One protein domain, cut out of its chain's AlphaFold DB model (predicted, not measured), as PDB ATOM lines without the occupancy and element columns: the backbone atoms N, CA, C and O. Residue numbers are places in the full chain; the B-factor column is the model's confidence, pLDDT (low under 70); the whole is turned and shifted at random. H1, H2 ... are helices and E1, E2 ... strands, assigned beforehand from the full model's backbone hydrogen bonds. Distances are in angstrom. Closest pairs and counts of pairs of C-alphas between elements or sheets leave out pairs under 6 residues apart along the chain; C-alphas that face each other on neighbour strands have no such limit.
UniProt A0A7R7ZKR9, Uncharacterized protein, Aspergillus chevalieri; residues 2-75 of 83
ATOM      1  N   GLN A   2      36.236  14.277 -18.309       84.44
ATOM      2  CA  GLN A   2      37.331  15.144 -18.814       84.44
ATOM      3  C   GLN A   2      38.704  14.924 -18.146       84.44
ATOM      4  O   GLN A   2      39.730  14.896 -18.830       84.44
ATOM      5  N   LYS A   3      38.725  14.717 -16.822       85.31
ATOM      6  CA  LYS A   3      39.960  14.465 -16.062       85.31
ATOM      7  C   LYS A   3      40.730  13.269 -16.630       85.31
ATOM      8  O   LYS A   3      41.940  13.364 -16.799       85.31
ATOM      9  N   LEU A   4      40.025  12.192 -16.985       86.25
ATOM     10  CA  LEU A   4      40.616  10.979 -17.548       86.25
ATOM     11  C   LEU A   4      41.315  11.263 -18.881       86.25
ATOM     12  O   LEU A   4      42.475  10.889 -19.046       86.25
ATOM     13  N   ALA A   5      40.651  11.989 -19.787       87.25
ATOM     14  CA  ALA A   5      41.228  12.374 -21.074       87.25
ATOM     15  C   ALA A   5      42.508  13.212 -20.914       87.25
ATOM     16  O   ALA A   5      43.419  13.089 -21.724       87.25
ATOM     17  N   ARG A   6      42.626  14.024 -19.853       87.12
ATOM     18  CA  ARG A   6      43.846  14.802 -19.568       87.12
ATOM     19  C   ARG A   6      44.962  13.992 -18.913       87.12
ATOM     20  O   ARG A   6      46.131  14.307 -19.114       87.12
ATOM     21  N   THR A   7      44.626  12.997 -18.094       89.25
ATOM     22  CA  THR A   7      45.613  12.259 -17.288       89.25
ATOM     23  C   THR A   7      46.056  10.938 -17.904       89.25
ATOM     24  O   THR A   7      47.042  10.364 -17.441       89.25
ATOM     25  N   VAL A   8      45.339  10.422 -18.907       87.31
ATOM     26  CA  VAL A   8      45.691   9.154 -19.550       87.31
ATOM     27  C   VAL A   8      47.062   9.254 -20.221       87.31
ATOM     28  O   VAL A   8      47.306  10.088 -21.095       87.31
ATOM     29  N   LYS A   9      47.975   8.386 -19.780       84.88
ATOM     30  CA  LYS A   9      49.354   8.326 -20.283       84.88
ATOM     31  C   LYS A   9      49.519   7.377 -21.467       84.88
ATOM     32  O   LYS A   9      50.553   7.422 -22.119       84.88
ATOM     33  N   ASN A  10      48.525   6.525 -21.733       85.69
ATOM     34  CA  ASN A  10      48.567   5.600 -22.858       85.69
ATOM     35  C   ASN A  10      48.393   6.382 -24.177       85.69
ATOM     36  O   ASN A  10      47.322   6.960 -24.380       85.69
ATOM     37  N   PRO A  11      49.403   6.406 -25.068       79.31
ATOM     38  CA  PRO A  11      49.304   7.097 -26.351       79.31
ATOM     39  C   PRO A  11      48.340   6.410 -27.331       79.31
ATOM     40  O   PRO A  11      47.925   7.030 -28.303       79.31
ATOM     41  N   HIS A  12      47.956   5.156 -27.076       83.00
ATOM     42  CA  HIS A  12      47.054   4.367 -27.917       83.00
ATOM     43  C   HIS A  12      45.592   4.419 -27.456       83.00
ATOM     44  O   HIS A  12      44.807   3.536 -27.795       83.00
ATOM     45  N   ILE A  13      45.205   5.419 -26.657       88.69
ATOM     46  CA  ILE A  13      43.797   5.589 -26.299       88.69
ATOM     47  C   ILE A  13      42.966   5.932 -27.546       88.69
ATOM     48  O   ILE A  13      43.244   6.901 -28.252       88.69
ATOM     49  N   CYS A  14      41.909   5.158 -27.778       87.75
ATOM     50  CA  CYS A  14      40.866   5.481 -28.744       87.75
ATOM     51  C   CYS A  14      39.670   6.070 -27.999       87.75
ATOM     52  O   CYS A  14      39.142   5.438 -27.085       87.75
ATOM     53  N   ILE A  15      39.232   7.269 -28.388       92.69
ATOM     54  CA  ILE A  15      38.020   7.880 -27.837       92.69
ATOM     55  C   ILE A  15      36.940   7.840 -28.911       92.69
ATOM     56  O   ILE A  15      37.096   8.440 -29.972       92.69
ATOM     57  N   TYR A  16      35.840   7.145 -28.636       95.12
ATOM     58  CA  TYR A  16      34.673   7.114 -29.510       95.12
ATOM     59  C   TYR A  16      33.569   7.994 -28.931       95.12
ATOM     60  O   TYR A  16      33.202   7.862 -27.766       95.12
ATOM     61  N   CYS A  17      33.046   8.903 -29.747       93.94
ATOM     62  CA  CYS A  17      31.858   9.686 -29.424       93.94
ATOM     63  C   CYS A  17      30.644   9.043 -30.086       93.94
ATOM     64  O   CYS A  17      30.556   9.037 -31.312       93.94
ATOM     65  N   VAL A  18      29.716   8.534 -29.283       94.50
ATOM     66  CA  VAL A  18      28.445   7.982 -29.759       94.50
ATOM     67  C   VAL A  18      27.366   9.062 -29.612       94.50
ATOM     68  O   VAL A  18      27.184   9.560 -28.499       94.50
ATOM     69  N   PRO A  19      26.694   9.490 -30.696       93.06
ATOM     70  CA  PRO A  19      25.616  10.474 -30.614       93.06
ATOM     71  C   PRO A  19      24.428   9.981 -29.781       93.06
ATOM     72  O   PRO A  19      24.090   8.796 -29.802       93.06
ATOM     73  N   GLU A  20      23.749  10.900 -29.099       92.44
ATOM     74  CA  GLU A  20      22.456  10.613 -28.472       92.44
ATOM     75  C   GLU A  20      21.442  10.131 -29.523       92.44
ATOM     76  O   GLU A  20      21.454  10.586 -30.667       92.44
ATOM     77  N   GLY A  21      20.588   9.176 -29.143       95.12
ATOM     78  CA  GLY A  21      19.624   8.550 -30.050       95.12
ATOM     79  C   GLY A  21      20.213   7.467 -30.958       95.12
ATOM     80  O   GLY A  21      19.477   6.890 -31.755       95.12
ATOM     81  N   THR A  22      21.510   7.156 -30.847       96.44
ATOM     82  CA  THR A  22      22.102   6.014 -31.557       96.44
ATOM     83  C   THR A  22      21.481   4.710 -31.063       96.44
ATOM     84  O   THR A  22      21.549   4.391 -29.876       96.44
ATOM     85  N   GLU A  23      20.911   3.939 -31.985       96.19
ATOM     86  CA  GLU A  23      20.375   2.616 -31.682       96.19
ATOM     87  C   GLU A  23      21.500   1.640 -31.321       96.19
ATOM     88  O   GLU A  23      22.511   1.532 -32.021       96.19
ATOM     89  N   LEU A  24      21.311   0.914 -30.218       95.69
ATOM     90  CA  LEU A  24      22.203  -0.168 -29.822       95.69
ATOM     91  C   LEU A  24      21.830  -1.455 -30.571       95.69
ATOM     92  O   LEU A  24      20.639  -1.740 -30.726       95.69
ATOM     93  N   PRO A  25      22.819  -2.269 -30.983       95.62
ATOM     94  CA  PRO A  25      22.570  -3.627 -31.451       95.62
ATOM     95  C   PRO A  25      21.760  -4.431 -30.427       95.62
ATOM     96  O   PRO A  25      21.937  -4.250 -29.224       95.62
ATOM     97  N   GLU A  26      20.914  -5.361 -30.888       95.31
ATOM     98  CA  GLU A  26      20.009  -6.126 -30.010       95.31
ATOM     99  C   GLU A  26      20.749  -6.868 -28.882       95.31
ATOM    100  O   GLU A  26      20.222  -6.999 -27.774       95.31
ATOM    101  N   ASP A  27      21.978  -7.309 -29.157       95.50
ATOM    102  CA  ASP A  27      22.829  -8.070 -28.241       95.50
ATOM    103  C   ASP A  27      23.585  -7.203 -27.225       95.50
ATOM    104  O   ASP A  27      24.212  -7.750 -26.315       95.50
ATOM    105  N   LEU A  28      23.538  -5.874 -27.356       97.25
ATOM    106  CA  LEU A  28      24.201  -4.936 -26.455       97.25
ATOM    107  C   LEU A  28      23.184  -4.174 -25.605       97.25
ATOM    108  O   LEU A  28      22.055  -3.900 -26.011       97.25
ATOM    109  N   ILE A  29      23.603  -3.810 -24.400       97.00
ATOM    110  CA  ILE A  29      22.837  -2.961 -23.494       97.00
ATOM    111  C   ILE A  29      23.752  -1.908 -22.881       97.00
ATOM    112  O   ILE A  29      24.899  -2.189 -22.538       97.00
ATOM    113  N   LEU A  30      23.237  -0.688 -22.752       95.94
ATOM    114  CA  LEU A  30      23.900   0.385 -22.026       95.94
ATOM    115  C   LEU A  30      23.273   0.485 -20.637       95.94
ATOM    116  O   LEU A  30      22.104   0.842 -20.496       95.94
ATOM    117  N   VAL A  31      24.051   0.146 -19.617       95.12
ATOM    118  CA  VAL A  31      23.644   0.211 -18.214       95.12
ATOM    119  C   VAL A  31      24.109   1.543 -17.646       95.12
ATOM    120  O   VAL A  31      25.273   1.914 -17.797       95.12
ATOM    121  N   HIS A  32      23.194   2.280 -17.017       92.38
ATOM    122  CA  HIS A  32      23.553   3.475 -16.260       92.38
ATOM    123  C   HIS A  32      24.142   3.055 -14.916       92.38
ATOM    124  O   HIS A  32      23.493   2.354 -14.143       92.38
ATOM    125  N   GLU A  33      25.384   3.458 -14.676       87.81
ATOM    126  CA  GLU A  33      26.114   3.171 -13.448       87.81
ATOM    127  C   GLU A  33      26.117   4.419 -12.546       87.81
ATOM    128  O   GLU A  33      25.296   5.331 -12.663       87.81
ATOM    129  N   LEU A  34      27.056   4.487 -11.604       85.06
ATOM    130  CA  LEU A  34      27.194   5.625 -10.705       85.06
ATOM    131  C   LEU A  34      27.575   6.920 -11.460       85.06
ATOM    132  O   LEU A  34      28.624   6.989 -12.103       85.06
ATOM    133  N   ARG A  35      26.789   7.990 -11.259       82.50
ATOM    134  CA  ARG A  35      27.013   9.356 -11.793       82.50
ATOM    135  C   ARG A  35      26.939   9.432 -13.328       82.50
ATOM    136  O   ARG A  35      25.898   9.116 -13.890       82.50
ATOM    137  N   ASP A  36      28.001   9.901 -13.986       78.62
ATOM    138  CA  ASP A  36      28.127  10.086 -15.440       78.62
ATOM    139  C   ASP A  36      28.648   8.831 -16.159       78.62
ATOM    140  O   ASP A  36      28.951   8.876 -17.352       78.62
ATOM    141  N   HIS A  37      28.803   7.714 -15.442       86.12
ATOM    142  CA  HIS A  37      29.367   6.491 -15.996       86.12
ATOM    143  C   HIS A  37      28.267   5.586 -16.542       86.12
ATOM    144  O   HIS A  37      27.231   5.369 -15.915       86.12
ATOM    145  N   TYR A  38      28.539   5.016 -17.710       91.62
ATOM    146  CA  TYR A  38      27.711   3.994 -18.327       91.62
ATOM    147  C   TYR A  38      28.585   2.801 -18.684       91.62
ATOM    148  O   TYR A  38      29.754   2.958 -19.048       91.62
ATOM    149  N   SER A  39      28.007   1.613 -18.598       93.31
ATOM    150  CA  SER A  39      28.650   0.371 -18.994       93.31
ATOM    151  C   SER A  39      27.965  -0.185 -20.236       93.31
ATOM    152  O   SER A  39      26.753  -0.388 -20.235       93.31
ATOM    153  N   LEU A  40      28.731  -0.421 -21.302       95.38
ATOM    154  CA  LEU A  40      28.253  -1.162 -22.467       95.38
ATOM    155  C   LEU A  40      28.520  -2.649 -22.228       95.38
ATOM    156  O   LEU A  40      29.668  -3.047 -22.032       95.38
ATOM    157  N   GLN A  41      27.464  -3.453 -22.213       95.94
ATOM    158  CA  GLN A  41      27.511  -4.855 -21.801       95.94
ATOM    159  C   GLN A  41      26.755  -5.751 -22.782       95.94
ATOM    160  O   GLN A  41      25.963  -5.278 -23.600       95.94
ATOM    161  N   ALA A  42      26.968  -7.061 -22.662       97.25
ATOM    162  CA  ALA A  42      26.136  -8.050 -23.329       97.25
ATOM    163  C   ALA A  42      24.725  -8.058 -22.720       97.25
ATOM    164  O   ALA A  42      24.558  -8.115 -21.503       97.25
ATOM    165  N   ARG A  43      23.695  -8.055 -23.568       96.75
ATOM    166  CA  ARG A  43      22.293  -8.175 -23.143       96.75
ATOM    167  C   ARG A  43      21.895  -9.617 -22.824       96.75
ATOM    168  O   ARG A  43      20.956  -9.857 -22.067       96.75
ATOM    169  N   ARG A  44      22.564 -10.581 -23.454       95.06
ATOM    170  CA  ARG A  44      22.317 -12.025 -23.342       95.06
ATOM    171  C   ARG A  44      23.651 -12.745 -23.139       95.06
ATOM    172  O   ARG A  44      24.707 -12.140 -23.289       95.06
ATOM    173  N   GLY A  45      23.607 -14.032 -22.801       96.19
ATOM    174  CA  GLY A  45      24.823 -14.842 -22.708       96.19
ATOM    175  C   GLY A  45      25.481 -14.992 -24.080       96.19
ATOM    176  O   GLY A  45      24.887 -15.608 -24.961       96.19
ATOM    177  N   ILE A  46      26.681 -14.431 -24.245       95.62
ATOM    178  CA  ILE A  46      27.504 -14.534 -25.459       95.62
ATOM    179  C   ILE A  46      28.971 -14.794 -25.085       95.62
ATOM    180  O   ILE A  46      29.365 -14.569 -23.936       95.62
ATOM    181  N   GLY A  47      29.775 -15.274 -26.037       97.44
ATOM    182  CA  GLY A  47      31.216 -15.441 -25.847       97.44
ATOM    183  C   GLY A  47      31.934 -14.098 -25.680       97.44
ATOM    184  O   GLY A  47      31.504 -13.082 -26.218       97.44
ATOM    185  N   VAL A  48      33.044 -14.082 -24.936       96.81
ATOM    186  CA  VAL A  48      33.834 -12.853 -24.723       96.81
ATOM    187  C   VAL A  48      34.409 -12.324 -26.040       96.81
ATOM    188  O   VAL A  48      34.414 -11.114 -26.252       96.81
ATOM    189  N   ASP A  49      34.842 -13.212 -26.934       97.56
ATOM    190  CA  ASP A  49      35.370 -12.822 -28.245       97.56
ATOM    191  C   ASP A  49      34.274 -12.192 -29.118       97.56
ATOM    192  O   ASP A  49      34.466 -11.090 -29.630       97.56
ATOM    193  N   ASP A  50      33.085 -12.806 -29.165       96.94
ATOM    194  CA  ASP A  50      31.919 -12.258 -29.874       96.94
ATOM    195  C   ASP A  50      31.490 -10.897 -29.301       96.94
ATOM    196  O   ASP A  50      31.093  -9.992 -30.037       96.94
ATOM    197  N   LEU A  51      31.563 -10.726 -27.974       97.06
ATOM    198  CA  LEU A  51      31.271  -9.448 -27.324       97.06
ATOM    199  C   LEU A  51      32.268  -8.369 -27.748       97.06
ATOM    200  O   LEU A  51      31.864  -7.248 -28.059       97.06
ATOM    201  N   ASN A  52      33.560  -8.699 -27.763       96.62
ATOM    202  CA  ASN A  52      34.611  -7.772 -28.168       96.62
ATOM    203  C   ASN A  52      34.449  -7.344 -29.630       96.62
ATOM    204  O   ASN A  52      34.580  -6.154 -29.928       96.62
ATOM    205  N   GLU A  53      34.131  -8.285 -30.522       97.00
ATOM    206  CA  GLU A  53      33.856  -8.003 -31.932       97.00
ATOM    207  C   GLU A  53      32.641  -7.077 -32.069       97.00
ATOM    208  O   GLU A  53      32.771  -5.969 -32.587       97.00
ATOM    209  N   LYS A  54      31.499  -7.430 -31.462       96.62
ATOM    210  CA  LYS A  54      30.273  -6.614 -31.514       96.62
ATOM    211  C   LYS A  54      30.460  -5.197 -30.971       96.62
ATOM    212  O   LYS A  54      29.912  -4.249 -31.536       96.62
ATOM    213  N   ILE A  55      31.202  -5.026 -29.874       96.62
ATOM    214  CA  ILE A  55      31.514  -3.695 -29.331       96.62
ATOM    215  C   ILE A  55      32.410  -2.922 -30.304       96.62
ATOM    216  O   ILE A  55      32.176  -1.734 -30.537       96.62
ATOM    217  N   THR A  56      33.422  -3.577 -30.873       95.75
ATOM    218  CA  THR A  56      34.351  -2.953 -31.823       95.75
ATOM    219  C   THR A  56      33.625  -2.482 -33.077       95.75
ATOM    220  O   THR A  56      33.824  -1.336 -33.492       95.75
ATOM    221  N   ASP A  57      32.741  -3.312 -33.628       96.50
ATOM    222  CA  ASP A  57      31.926  -2.992 -34.797       96.50
ATOM    223  C   ASP A  57      30.974  -1.839 -34.494       96.50
ATOM    224  O   ASP A  57      30.988  -0.823 -35.189       96.50
ATOM    225  N   PHE A  58      30.227  -1.921 -33.388       97.06
ATOM    226  CA  PHE A  58      29.321  -0.853 -32.969       97.06
ATOM    227  C   PHE A  58      30.038   0.499 -32.853       97.06
ATOM    228  O   PHE A  58      29.582   1.503 -33.406       97.06
ATOM    229  N   LEU A  59      31.174   0.540 -32.153       96.12
ATOM    230  CA  LEU A  59      31.935   1.774 -31.972       96.12
ATOM    231  C   LEU A  59      32.532   2.277 -33.289       96.12
ATOM    232  O   LEU A  59      32.579   3.488 -33.503       96.12
ATOM    233  N   SER A  60      32.971   1.380 -34.171       94.56
ATOM    234  CA  SER A  60      33.576   1.744 -35.455       94.56
ATOM    235  C   SER A  60      32.553   2.241 -36.476       94.56
ATOM    236  O   SER A  60      32.854   3.165 -37.229       94.56
ATOM    237  N   GLU A  61      31.348   1.670 -36.485       95.50
ATOM    238  CA  GLU A  61      30.279   2.022 -37.425       95.50
ATOM    239  C   GLU A  61      29.430   3.206 -36.959       95.50
ATOM    240  O   GLU A  61      29.029   4.049 -37.763       95.50
ATOM    241  N   ARG A  62      29.108   3.259 -35.660       96.19
ATOM    242  CA  ARG A  62      28.166   4.240 -35.096       96.19
ATOM    243  C   ARG A  62      28.852   5.334 -34.292       96.19
ATOM    244  O   ARG A  62      28.293   6.416 -34.113       96.19
ATOM    245  N   GLY A  63      30.061   5.070 -33.807       94.75
ATOM    246  CA  GLY A  63      30.863   6.041 -33.082       94.75
ATOM    247  C   GLY A  63      31.714   6.904 -34.010       94.75
ATOM    248  O   GLY A  63      32.185   6.490 -35.066       94.75
ATOM    249  N   LYS A  64      31.993   8.131 -33.569       95.25
ATOM    250  CA  LYS A  64      33.036   8.969 -34.158       95.25
ATOM    251  C   LYS A  64      34.330   8.806 -33.371       95.25
ATOM    252  O   LYS A  64      34.418   9.277 -32.236       95.25
ATOM    253  N   ARG A  65      35.337   8.181 -33.982       94.94
ATOM    254  CA  ARG A  65      36.684   8.072 -33.404       94.94
ATOM    255  C   ARG A  65      37.377   9.434 -33.404       94.94
ATOM    256  O   ARG A  65      37.425  10.102 -34.434       94.94
ATOM    257  N   LEU A  66      37.917   9.822 -32.256       92.69
ATOM    258  CA  LEU A  66      38.705  11.029 -32.037       92.69
ATOM    259  C   LEU A  66      40.017  10.657 -31.344       92.69
ATOM    260  O   LEU A  66      40.068   9.749 -30.507       92.69
ATOM    261  N   SER A  67      41.072  11.395 -31.663       91.50
ATOM    262  CA  SER A  67      42.262  11.471 -30.822       91.50
ATOM    263  C   SER A  67      41.940  12.159 -29.493       91.50
ATOM    264  O   SER A  67      40.930  12.857 -29.338       91.50
ATOM    265  N   ARG A  68      42.834  11.990 -28.516       91.12
ATOM    266  CA  ARG A  68      42.742  12.682 -27.225       91.12
ATOM    267  C   ARG A  68      42.708  14.200 -27.411       91.12
ATOM    268  O   ARG A  68      41.911  14.876 -26.766       91.12
ATOM    269  N   GLU A  69      43.553  14.727 -28.288       90.62
ATOM    270  CA  GLU A  69      43.681  16.154 -28.574       90.62
ATOM    271  C   GLU A  69      42.408  16.710 -29.222       90.62
ATOM    272  O   GLU A  69      41.893  17.735 -28.773       90.62
ATOM    273  N   GLU A  70      41.853  16.011 -30.216       92.38
ATOM    274  CA  GLU A  70      40.589  16.400 -30.856       92.38
ATOM    275  C   GLU A  70      39.424  16.392 -29.866       92.38
ATOM    276  O   GLU A  70      38.601  17.311 -29.865       92.38
ATOM    277  N   TRP A  71      39.360  15.380 -28.996       92.56
ATOM    278  CA  TRP A  71      38.331  15.306 -27.965       92.56
ATOM    279  C   TRP A  71      38.460  16.455 -26.958       92.56
ATOM    280  O   TRP A  71      37.469  17.122 -26.667       92.56
ATOM    281  N   LEU A  72      39.674  16.747 -26.469       91.62
ATOM    282  CA  LEU A  72      39.928  17.850 -25.531       91.62
ATOM    283  C   LEU A  72      39.640  19.225 -26.140       91.62
ATOM    284  O   LEU A  72      39.180  20.119 -25.429       91.62
ATOM    285  N   TRP A  73      39.900  19.401 -27.438       92.38
ATOM    286  CA  TRP A  73      39.555  20.625 -28.155       92.38
ATOM    287  C   TRP A  73      38.037  20.786 -28.290       92.38
ATOM    288  O   TRP A  73      37.504  21.866 -28.038       92.38
ATOM    289  N   ARG A  74      37.327  19.702 -28.633       92.00
ATOM    290  CA  ARG A  74      35.868  19.704 -28.807       92.00
ATOM    291  C   ARG A  74      35.107  19.850 -27.486       92.00
ATOM    292  O   ARG A  74      34.062  20.493 -27.461       92.00
ATOM    293  N   PHE A  75      35.626  19.274 -26.403       90.31
ATOM    294  CA  PHE A  75      35.008  19.260 -25.075       90.31
ATOM    295  C   PHE A  75      35.974  19.840 -24.022       90.31
ATOM    296  O   PHE A  75      36.542  19.111 -23.202       90.31
TER     297      PHE A  75
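What this domain is: This is residues 2 to 75 of the 83 residues of an uncharacterized protein of Aspergillus chevalieri (UniProt A0A7R7ZKR9). At one end of the domain the strand hairpin E2 E3 lies with the longest helix, H2, packed on it through residues 48 to 58; at the other end the two short helices H1 and H3 pack together, and a small two-stranded ribbon, E1 and E4, lies between the two ends. The printed part has 74 residues, with three named helices and four named strands in the order H1 E1 E2 E3 H2 E4 H3. Both sheets, E2 - E3 and E1 - E4, are antiparallel, and the class is mixed, helices and strands. The whole is only just compact, close to loose, with a radius of gyration of the C-alphas of 13.5 A and spans of 37 by 25 by 22 A.

How they stand to each other: Start at the hairpin of E2, residues 28 to 32, and E3, residues 38 to 42, which are antiparallel at 150 degrees. Look there for N 31 and O 39, 2.8 A apart, and N 29 and O 41, 2.9 A, both within hydrogen-bond range. Next find H2, residues 48 to 62: its closest C-alphas to E3 are Leu 51 to Ala 42, 6.7 A. Toward the other end, E1, residues 15 to 17, and E4, residues 64 to 66, are antiparallel at 145 degrees, with N 17 and O 64 at 2.9 A and N 64 and O 17 at 2.8 A, within hydrogen-bond range. The closest C-alphas of E1 and H2 are those of Tyr 16 and Leu 59, 6.5 A apart. Beyond E4 comes H3, residues 68 to 74, whose closest C-alpha to E1 is that of Arg 68, 6.8 A from that of Ile 15. H1, residues 2 to 7, touches H3 at a shallow tilt of 32 degrees, opposite ways; their closest C-alphas, Ala 5 and Arg 68, are 6.3 A apart. H2 is apart from both H1 and H3. In H1, H2 and H3 every O i to N i+4 pair is within hydrogen-bond range.

Where its parts are: Find C-alpha 28 at (24.201, -4.936, -26.455); from there E2 runs 13.2 A to residue 32, and E3 runs 13.1 A from residue 38 to residue 42. H2 begins at C-alpha 48, (33.834, -12.853, -24.723), and runs 20.8 A to residue 62. E1, residues 15 to 17, and E4, residues 64 to 66, are three residues each. H1 covers residues 2 to 7, and H3 runs 10.0 A from residue 68 to C-alpha 74 at (35.868, 19.704, -28.807).

The domain as a whole: The C-alphas farthest apart, those of Gly 45 and Trp 73, are 38.8 A apart, while those of Gln 2 and Phe 75, the first and last printed, are 7.8 A apart. The printed part has no cut and no long link; the links H1 to E1 and E1 to E2 are short, and the other four are tight. The mean pLDDT of the printed part is 92.6, and no printed residue is under 70.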